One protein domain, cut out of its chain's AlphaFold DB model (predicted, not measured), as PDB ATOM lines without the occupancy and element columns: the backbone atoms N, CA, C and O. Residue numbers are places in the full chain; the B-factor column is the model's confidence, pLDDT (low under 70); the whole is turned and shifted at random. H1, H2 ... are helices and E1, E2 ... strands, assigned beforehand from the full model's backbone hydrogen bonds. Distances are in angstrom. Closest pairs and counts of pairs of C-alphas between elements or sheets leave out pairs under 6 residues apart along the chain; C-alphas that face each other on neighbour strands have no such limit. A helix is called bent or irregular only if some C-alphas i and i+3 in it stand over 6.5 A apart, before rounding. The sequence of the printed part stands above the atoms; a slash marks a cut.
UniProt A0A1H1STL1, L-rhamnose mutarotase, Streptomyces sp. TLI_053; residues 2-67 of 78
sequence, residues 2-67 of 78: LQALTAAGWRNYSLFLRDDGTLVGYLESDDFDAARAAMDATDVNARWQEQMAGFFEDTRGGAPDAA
ATOM      1  N   LEU A   2     165.269 188.023 221.713       93.19
ATOM      2  CA  LEU A   2     165.847 188.739 222.874       93.19
ATOM      3  C   LEU A   2     164.820 189.272 223.892       93.19
ATOM      4  O   LEU A   2     164.999 189.111 225.096       93.19
ATOM      5  N   GLN A   3     163.720 189.866 223.420       95.44
ATOM      6  CA  GLN A   3     162.639 190.321 224.304       95.44
ATOM      7  C   GLN A   3     161.953 189.161 225.035       95.44
ATOM      8  O   GLN A   3     161.634 189.301 226.208       95.44
ATOM      9  N   ALA A   4     161.755 188.021 224.365       94.56
ATOM     10  CA  ALA A   4     161.172 186.830 224.980       94.56
ATOM     11  C   ALA A   4     162.110 186.252 226.046       94.56
ATOM     12  O   ALA A   4     161.659 186.000 227.153       94.56
ATOM     13  N   LEU A   5     163.416 186.170 225.758       94.38
ATOM     14  CA  LEU A   5     164.438 185.761 226.728       94.38
ATOM     15  C   LEU A   5     164.407 186.652 227.976       94.38
ATOM     16  O   LEU A   5     164.330 186.158 229.097       94.38
ATOM     17  N   THR A   6     164.376 187.972 227.779       95.25
ATOM     18  CA  THR A   6     164.296 188.934 228.891       95.25
ATOM     19  C   THR A   6     163.008 188.747 229.699       95.25
ATOM     20  O   THR A   6     163.049 188.726 230.926       95.25
ATOM     21  N   ALA A   7     161.862 188.581 229.029       96.00
ATOM     22  CA  ALA A   7     160.565 188.383 229.677       96.00
ATOM     23  C   ALA A   7     160.466 187.041 230.425       96.00
ATOM     24  O   ALA A   7     159.800 186.966 231.452       96.00
ATOM     25  N   ALA A   8     161.157 186.009 229.939       95.62
ATOM     26  CA  ALA A   8     161.271 184.707 230.583       95.62
ATOM     27  C   ALA A   8     162.268 184.697 231.756       95.62
ATOM     28  O   ALA A   8     162.464 183.660 232.377       95.62
ATOM     29  N   GLY A   9     162.911 185.828 232.072       95.94
ATOM     30  CA  GLY A   9     163.830 185.932 233.205       95.94
ATOM     31  C   GLY A   9     165.261 185.487 232.905       95.94
ATOM     32  O   GLY A   9     166.005 185.196 233.840       95.94
ATOM     33  N   TRP A  10     165.663 185.441 231.632       95.44
ATOM     34  CA  TRP A  10     167.062 185.242 231.253       95.44
ATOM     35  C   TRP A  10     167.819 186.561 231.387       95.44
ATOM     36  O   TRP A  10     167.419 187.587 230.824       95.44
ATOM     37  N   ARG A  11     168.934 186.534 232.116       96.50
ATOM     38  CA  ARG A  11     169.799 187.692 232.367       96.50
ATOM     39  C   ARG A  11     171.253 187.322 232.104       96.50
ATOM     40  O   ARG A  11     171.598 186.148 232.068       96.50
ATOM     41  N   ASN A  12     172.088 188.334 231.872       96.06
ATOM     42  CA  ASN A  12     173.523 188.174 231.611       96.06
ATOM     43  C   ASN A  12     173.855 187.102 230.542       96.06
ATOM     44  O   ASN A  12     174.817 186.351 230.663       96.06
ATOM     45  N   TYR A  13     173.019 186.998 229.500       95.25
ATOM     46  CA  TYR A  13     173.106 185.909 228.531       95.25
ATOM     47  C   TYR A  13     174.250 186.115 227.530       95.25
ATOM     48  O   TYR A  13     174.283 187.125 226.825       95.25
ATOM     49  N   SER A  14     175.156 185.141 227.443       95.31
ATOM     50  CA  SER A  14     176.303 185.126 226.528       95.31
ATOM     51  C   SER A  14     176.461 183.766 225.854       95.31
ATOM     52  O   SER A  14     176.180 182.726 226.450       95.31
ATOM     53  N   LEU A  15     176.957 183.776 224.615       93.38
ATOM     54  CA  LEU A  15     177.313 182.582 223.851       93.38
ATOM     55  C   LEU A  15     178.810 182.600 223.537       93.38
ATOM     56  O   LEU A  15     179.344 183.618 223.093       93.38
ATOM     57  N   PHE A  16     179.464 181.461 223.722       93.75
ATOM     58  CA  PHE A  16     180.877 181.247 223.432       93.75
ATOM     59  C   PHE A  16     181.004 180.054 222.493       93.75
ATOM     60  O   PHE A  16     180.430 179.002 222.760       93.75
ATOM     61  N   LEU A  17     181.760 180.200 221.409       92.81
ATOM     62  CA  LEU A  17     182.020 179.122 220.459       92.81
ATOM     63  C   LEU A  17     183.512 178.801 220.477       92.81
ATOM     64  O   LEU A  17     184.339 179.698 220.303       92.81
ATOM     65  N   ARG A  18     183.853 177.535 220.710       93.38
ATOM     66  CA  ARG A  18     185.227 177.040 220.574       93.38
ATOM     67  C   ARG A  18     185.501 176.649 219.124       93.38
ATOM     68  O   ARG A  18     184.590 176.265 218.397       93.38
ATOM     69  N   ASP A  19     186.774 176.663 218.739       94.62
ATOM     70  CA  ASP A  19     187.218 176.268 217.393       94.62
ATOM     71  C   ASP A  19     186.877 174.805 217.045       94.62
ATOM     72  O   ASP A  19     186.852 174.438 215.874       94.62
ATOM     73  N   ASP A  20     186.600 173.970 218.054       90.62
ATOM     74  CA  ASP A  20     186.160 172.579 217.889       90.62
ATOM     75  C   ASP A  20     184.643 172.423 217.669       90.62
ATOM     76  O   ASP A  20     184.158 171.298 217.587       90.62
ATOM     77  N   GLY A  21     183.894 173.528 217.574       87.94
ATOM     78  CA  GLY A  21     182.443 173.526 217.362       87.94
ATOM     79  C   GLY A  21     181.610 173.476 218.647       87.94
ATOM     80  O   GLY A  21     180.385 173.561 218.579       87.94
ATOM     81  N   THR A  22     182.236 173.392 219.827       88.50
ATOM     82  CA  THR A  22     181.497 173.413 221.100       88.50
ATOM     83  C   THR A  22     180.905 174.800 221.359       88.50
ATOM     84  O   THR A  22     181.651 175.763 221.563       88.50
ATOM     85  N   LEU A  23     179.573 174.893 221.418       89.31
ATOM     86  CA  LEU A  23     178.852 176.097 221.830       89.31
ATOM     87  C   LEU A  23     178.506 176.034 223.326       89.31
ATOM     88  O   LEU A  23     177.848 175.099 223.778       89.31
ATOM     89  N   VAL A  24     178.917 177.048 224.088       92.56
ATOM     90  CA  VAL A  24     178.590 177.212 225.511       92.56
ATOM     91  C   VAL A  24     177.706 178.440 225.687       92.56
ATOM     92  O   VAL A  24     178.080 179.540 225.280       92.56
ATOM     93  N   GLY A  25     176.545 178.256 226.315       92.06
ATOM     94  CA  GLY A  25     175.681 179.344 226.765       92.06
ATOM     95  C   GLY A  25     175.833 179.590 228.260       92.06
ATOM     96  O   GLY A  25     175.769 178.651 229.049       92.06
ATOM     97  N   TYR A  26     176.020 180.851 228.641       94.06
ATOM     98  CA  TYR A  26     175.982 181.303 230.031       94.06
ATOM     99  C   TYR A  26     174.791 182.235 230.213       94.06
ATOM    100  O   TYR A  26     174.636 183.163 229.424       94.06
ATOM    101  N   LEU A  27     173.975 182.001 231.234       94.81
ATOM    102  CA  LEU A  27     172.858 182.859 231.618       94.81
ATOM    103  C   LEU A  27     172.685 182.832 233.136       94.81
ATOM    104  O   LEU A  27     173.026 181.853 233.795       94.81
ATOM    105  N   GLU A  28     172.070 183.880 233.663       95.38
ATOM    106  CA  GLU A  28     171.587 183.953 235.035       95.38
ATOM    107  C   GLU A  28     170.056 183.949 235.032       95.38
ATOM    108  O   GLU A  28     169.420 184.675 234.260       95.38
ATOM    109  N   SER A  29     169.454 183.150 235.909       95.19
ATOM    110  CA  SER A  29     168.005 183.098 236.109       95.19
ATOM    111  C   SER A  29     167.689 182.710 237.552       95.19
ATOM    112  O   SER A  29     168.480 182.013 238.183       95.19
ATOM    113  N   ASP A  30     166.549 183.166 238.075       94.94
ATOM    114  CA  ASP A  30     166.099 182.812 239.431       94.94
ATOM    115  C   ASP A  30     165.561 181.373 239.496       94.94
ATOM    116  O   ASP A  30     165.706 180.698 240.510       94.94
ATOM    117  N   ASP A  31     164.953 180.909 238.400       94.25
ATOM    118  CA  ASP A  31     164.437 179.553 238.221       94.25
ATOM    119  C   ASP A  31     164.590 179.174 236.745       94.25
ATOM    120  O   ASP A  31     163.840 179.631 235.876       94.25
ATOM    121  N   PHE A  32     165.604 178.358 236.455       90.38
ATOM    122  CA  PHE A  32     165.933 177.985 235.084       90.38
ATOM    123  C   PHE A  32     164.842 177.133 234.426       90.38
ATOM    124  O   PHE A  32     164.554 177.329 233.245       90.38
ATOM    125  N   ASP A  33     164.204 176.230 235.171       90.81
ATOM    126  CA  ASP A  33     163.167 175.359 234.617       90.81
ATOM    127  C   ASP A  33     161.913 176.171 234.268       90.81
ATOM    128  O   ASP A  33     161.342 176.000 233.186       90.81
ATOM    129  N   ALA A  34     161.528 177.124 235.126       93.94
ATOM    130  CA  ALA A  34     160.436 178.051 234.831       93.94
ATOM    131  C   ALA A  34     160.764 178.973 233.644       93.94
ATOM    132  O   ALA A  34     159.925 179.162 232.758       93.94
ATOM    133  N   ALA A  35     161.985 179.513 233.588       93.38
ATOM    134  CA  ALA A  35     162.441 180.372 232.496       93.38
ATOM    135  C   ALA A  35     162.489 179.630 231.150       93.38
ATOM    136  O   ALA A  35     162.140 180.187 230.106       93.38
ATOM    137  N   ARG A  36     162.895 178.357 231.163       90.00
ATOM    138  CA  ARG A  36     162.882 177.488 229.985       90.00
ATOM    139  C   ARG A  36     161.456 177.187 229.530       90.00
ATOM    140  O   ARG A  36     161.146 177.409 228.364       90.00
ATOM    141  N   ALA A  37     160.569 176.784 230.441       92.19
ATOM    142  CA  ALA A  37     159.166 176.524 230.113       92.19
ATOM    143  C   ALA A  37     158.456 177.771 229.548       92.19
ATOM    144  O   ALA A  37     157.664 177.672 228.610       92.19
ATOM    145  N   ALA A  38     158.768 178.957 230.083       93.31
ATOM    146  CA  ALA A  38     158.258 180.224 229.566       93.31
ATOM    147  C   ALA A  38     158.744 180.506 228.134       93.31
ATOM    148  O   ALA A  38     157.956 180.984 227.319       93.31
ATOM    149  N   MET A  39     160.002 180.189 227.811       92.69
ATOM    150  CA  MET A  39     160.541 180.318 226.451       92.69
ATOM    151  C   MET A  39     159.918 179.323 225.472       92.69
ATOM    152  O   MET A  39     159.534 179.727 224.369       92.69
ATOM    153  N   ASP A  40     159.764 178.063 225.885       89.81
ATOM    154  CA  ASP A  40     159.152 176.991 225.088       89.81
ATOM    155  C   ASP A  40     157.710 177.323 224.681       89.81
ATOM    156  O   ASP A  40     157.265 176.944 223.598       89.81
ATOM    157  N   ALA A  41     156.994 178.096 225.503       92.06
ATOM    158  CA  ALA A  41     155.636 178.549 225.216       92.06
ATOM    159  C   ALA A  41     155.546 179.691 224.180       92.06
ATOM    160  O   ALA A  41     154.440 180.121 223.846       92.06
ATOM    161  N   THR A  42     156.669 180.224 223.680       92.75
ATOM    162  CA  THR A  42     156.662 181.357 222.739       92.75
ATOM    163  C   THR A  42     156.805 180.921 221.278       92.75
ATOM    164  O   THR A  42     157.748 180.224 220.905       92.75
ATOM    165  N   ASP A  43     155.952 181.455 220.398       92.44
ATOM    166  CA  ASP A  43     156.042 181.220 218.943       92.44
ATOM    167  C   ASP A  43     157.389 181.671 218.352       92.44
ATOM    168  O   ASP A  43     157.874 181.146 217.346       92.44
ATOM    169  N   VAL A  44     158.014 182.679 218.970       92.44
ATOM    170  CA  VAL A  44     159.325 183.169 218.542       92.44
ATOM    171  C   VAL A  44     160.441 182.176 218.850       92.44
ATOM    172  O   VAL A  44     161.407 182.155 218.089       92.44
ATOM    173  N   ASN A  45     160.306 181.352 219.900       88.69
ATOM    174  CA  ASN A  45     161.249 180.268 220.155       88.69
ATOM    175  C   ASN A  45     161.124 179.202 219.063       88.69
ATOM    176  O   ASN A  45     162.115 178.891 218.419       88.69
ATOM    177  N   ALA A  46     159.906 178.755 218.737       87.44
ATOM    178  CA  ALA A  46     159.691 177.770 217.670       87.44
ATOM    179  C   ALA A  46     160.319 178.197 216.326       87.44
ATOM    180  O   ALA A  46     161.061 177.438 215.703       87.44
ATOM    181  N   ARG A  47     160.106 179.456 215.920       90.31
ATOM    182  CA  ARG A  47     160.710 180.022 214.698       90.31
ATOM    183  C   ARG A  47     162.232 180.114 214.762       90.31
ATOM    184  O   ARG A  47     162.888 180.043 213.725       90.31
ATOM    185  N   TRP A  48     162.781 180.364 215.948       89.69
ATOM    186  CA  TRP A  48     164.222 180.410 216.166       89.69
ATOM    187  C   TRP A  48     164.838 179.017 216.058       89.69
ATOM    188  O   TRP A  48     165.810 178.853 215.329       89.69
ATOM    189  N   GLN A  49     164.226 178.018 216.699       83.44
ATOM    190  CA  GLN A  49     164.650 176.618 216.630       83.44
ATOM    191  C   GLN A  49     164.678 176.107 215.186       83.44
ATOM    192  O   GLN A  49     165.667 175.514 214.764       83.44
ATOM    193  N   GLU A  50     163.635 176.398 214.400       86.88
ATOM    194  CA  GLU A  50     163.565 176.010 212.986       86.88
ATOM    195  C   GLU A  50     164.711 176.615 212.158       86.88
ATOM    196  O   GLU A  50     165.354 175.919 211.375       86.88
ATOM    197  N   GLN A  51     165.005 177.902 212.358       87.00
ATOM    198  CA  GLN A  51     166.093 178.582 211.647       87.00
ATOM    199  C   GLN A  51     167.474 178.105 212.096       87.00
ATOM    200  O   GLN A  51     168.404 178.069 211.292       87.00
ATOM    201  N   MET A  52     167.610 177.758 213.377       84.88
ATOM    202  CA  MET A  52     168.887 177.375 213.964       84.88
ATOM    203  C   MET A  52     169.237 175.903 213.778       84.88
ATOM    204  O   MET A  52     170.415 175.563 213.850       84.88
ATOM    205  N   ALA A  53     168.262 175.047 213.470       81.88
ATOM    206  CA  ALA A  53     168.457 173.606 213.328       81.88
ATOM    207  C   ALA A  53     169.615 173.227 212.383       81.88
ATOM    208  O   ALA A  53     170.338 172.279 212.658       81.88
ATOM    209  N   GLY A  54     169.840 173.988 211.305       82.12
ATOM    210  CA  GLY A  54     170.917 173.718 210.343       82.12
ATOM    211  C   GLY A  54     172.341 174.014 210.835       82.12
ATOM    212  O   GLY A  54     173.293 173.656 210.148       82.12
ATOM    213  N   PHE A  55     172.498 174.676 211.985       83.19
ATOM    214  CA  PHE A  55     173.804 175.037 212.555       83.19
ATOM    215  C   PHE A  55     174.255 174.108 213.687       83.19
ATOM    216  O   PHE A  55     175.408 174.191 214.104       83.19
ATOM    217  N   PHE A  56     173.370 173.244 214.187       78.25
ATOM    218  CA  PHE A  56     173.687 172.284 215.239       78.25
ATOM    219  C   PHE A  56     173.832 170.890 214.633       78.25
ATOM    220  O   PHE A  56     172.968 170.429 213.887       78.25
ATOM    221  N   GLU A  57     174.929 170.208 214.957       72.62
ATOM    222  CA  GLU A  57     175.061 168.789 214.645       72.62
ATOM    223  C   GLU A  57     174.063 168.010 215.502       72.62
ATOM    224  O   GLU A  57     173.968 168.224 216.709       72.62
ATOM    225  N   ASP A  58     173.290 167.142 214.854       59.19
ATOM    226  CA  ASP A  58     172.167 166.416 215.435       59.19
ATOM    227  C   ASP A  58     172.548 165.710 216.751       59.19
ATOM    228  O   ASP A  58     173.127 164.619 216.780       59.19
ATOM    229  N   THR A  59     172.204 166.320 217.881       54.56
ATOM    230  CA  THR A  59     172.312 165.702 219.200       54.56
ATOM    231  C   THR A  59     171.137 164.744 219.379       54.56
ATOM    232  O   THR A  59     170.192 165.018 220.114       54.56
ATOM    233  N   ARG A  60     171.188 163.593 218.703       47.28
ATOM    234  CA  ARG A  60     170.241 162.474 218.887       47.28
ATOM    235  C   ARG A  60     168.762 162.809 218.587       47.28
ATOM    236  O   ARG A  60     167.885 162.398 219.345       47.28
ATOM    237  N   GLY A  61     168.462 163.498 217.487       45.00
ATOM    238  CA  GLY A  61     167.108 163.626 216.930       45.00
ATOM    239  C   GLY A  61     166.144 164.528 217.708       45.00
ATOM    240  O   GLY A  61     164.930 164.364 217.584       45.00
ATOM    241  N   GLY A  62     166.656 165.444 218.535       54.16
ATOM    242  CA  GLY A  62     165.864 166.384 219.337       54.16
ATOM    243  C   GLY A  62     166.037 167.843 218.904       54.16
ATOM    244  O   GLY A  62     167.031 168.196 218.279       54.16
ATOM    245  N   ALA A  63     165.068 168.698 219.251       57.12
ATOM    246  CA  ALA A  63     165.172 170.147 219.052       57.12
ATOM    247  C   ALA A  63     166.444 170.716 219.728       57.12
ATOM    248  O   ALA A  63     166.836 170.189 220.771       57.12
ATOM    249  N   PRO A  64     167.060 171.795 219.209       56.41
ATOM    250  CA  PRO A  64     168.282 172.375 219.784       56.41
ATOM    251  C   PRO A  64     168.181 172.708 221.288       56.41
ATOM    252  O   PRO A  64     169.143 172.507 222.026       56.41
ATOM    253  N   ASP A  65     167.004 173.095 221.792       57.81
ATOM    254  CA  ASP A  65     166.779 173.323 223.236       57.81
ATOM    255  C   ASP A  65     166.730 172.033 224.084       57.81
ATOM    256  O   ASP A  65     166.907 172.071 225.305       57.81
ATOM    257  N   ALA A  66     166.498 170.869 223.468       55.28
ATOM    258  CA  ALA A  66     166.586 169.560 224.125       55.28
ATOM    259  C   ALA A  66     168.038 169.060 224.243       55.28
ATOM    260  O   ALA A  66     168.309 168.143 225.019       55.28
ATOM    261  N   ALA A  67     168.959 169.677 223.499       58.16
ATOM    262  CA  ALA A  67     170.388 169.384 223.503       58.16
ATOM    263  C   ALA A  67     171.162 170.115 224.610       58.16
ATOM    264  O   ALA A  67     172.333 169.811 224.845       58.16
TER     265      ALA A  67
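Overview. This is residues 2 to 67 of the 78 residues of the protein "L-rhamnose mutarotase" of Streptomyces sp. TLI_053 (UniProt A0A1H1STL1). The model is an open U: the antiparallel hairpin of E1 and E2 makes one arm, H3 makes the other, and the short helices H1 and H2 fill the closed end between them. H3 runs roughly in the direction of E1, with a gap between the two arms, and beyond H3 the stretch of residues 56 to 67, with no named element, folds back beside it. The printed part has 66 residues with three named helices and two named strands, in the order H1, E1, E2, H2, H3, and its class is mixed, helices and strands. The whole is compact, with a radius of gyration of the C-alphas of 12.4 A and spans of 30 by 23 by 18 A.

Arrangement. The sheet has two strands, E1, residues 11 to 17, and E2, residues 23 to 28, which form a hairpin and are antiparallel at 169 degrees. The C-alphas of Tyr 13 and Leu 27 face each other at 4.3 A; N 14 and O 26 are within hydrogen-bond range at 2.8 A, as are N 24 and O 16 at 2.8 A. H1, residues 2 to 7, and E1 are near each other, with 5 pairs of C-alphas within 10 A. H2, residues 32 to 40, is close to H1 but not clearly touching; their closest C-alphas, of Leu 5 and Met 39, are 6.7 A apart. These two helices run opposite ways at a steep tilt of 56 degrees. H3, residues 43 to 55, is close to H2 but not clearly touching, with the closest C-alphas, of Met 39 and Asn 45, 6.3 A apart, and is about perpendicular to it at 87 degrees. H3 is apart from E1 and from E2. Every O i to N i+4 pair is within hydrogen-bond range in H1 and H2, and 7 of 9 in H3.

Along the chain. E1 is 19.1 A long from first to last C-alpha, from C-alpha 11 at (169.799, 187.692, 232.367), and E2 is 17.0 A. H3 is 19.9 A, ending at C-alpha 55 at (173.804, 175.037, 212.555). It is irregular, but only just: C-alphas 51 and 54 are 7.0 A apart. H2 is 12.1 A, and H1 is 8.6 A, beginning at C-alpha 2 at (165.847, 188.739, 222.874).

Size, cuts and confidence. The two C-alphas farthest apart, of Asp 19 and Ala 41, are 32.6 A from each other. The printed part has no cut, and the four links between its named elements are tight. The mean pLDDT of the printed part is 85.7; residues 58 to 67 are under 70.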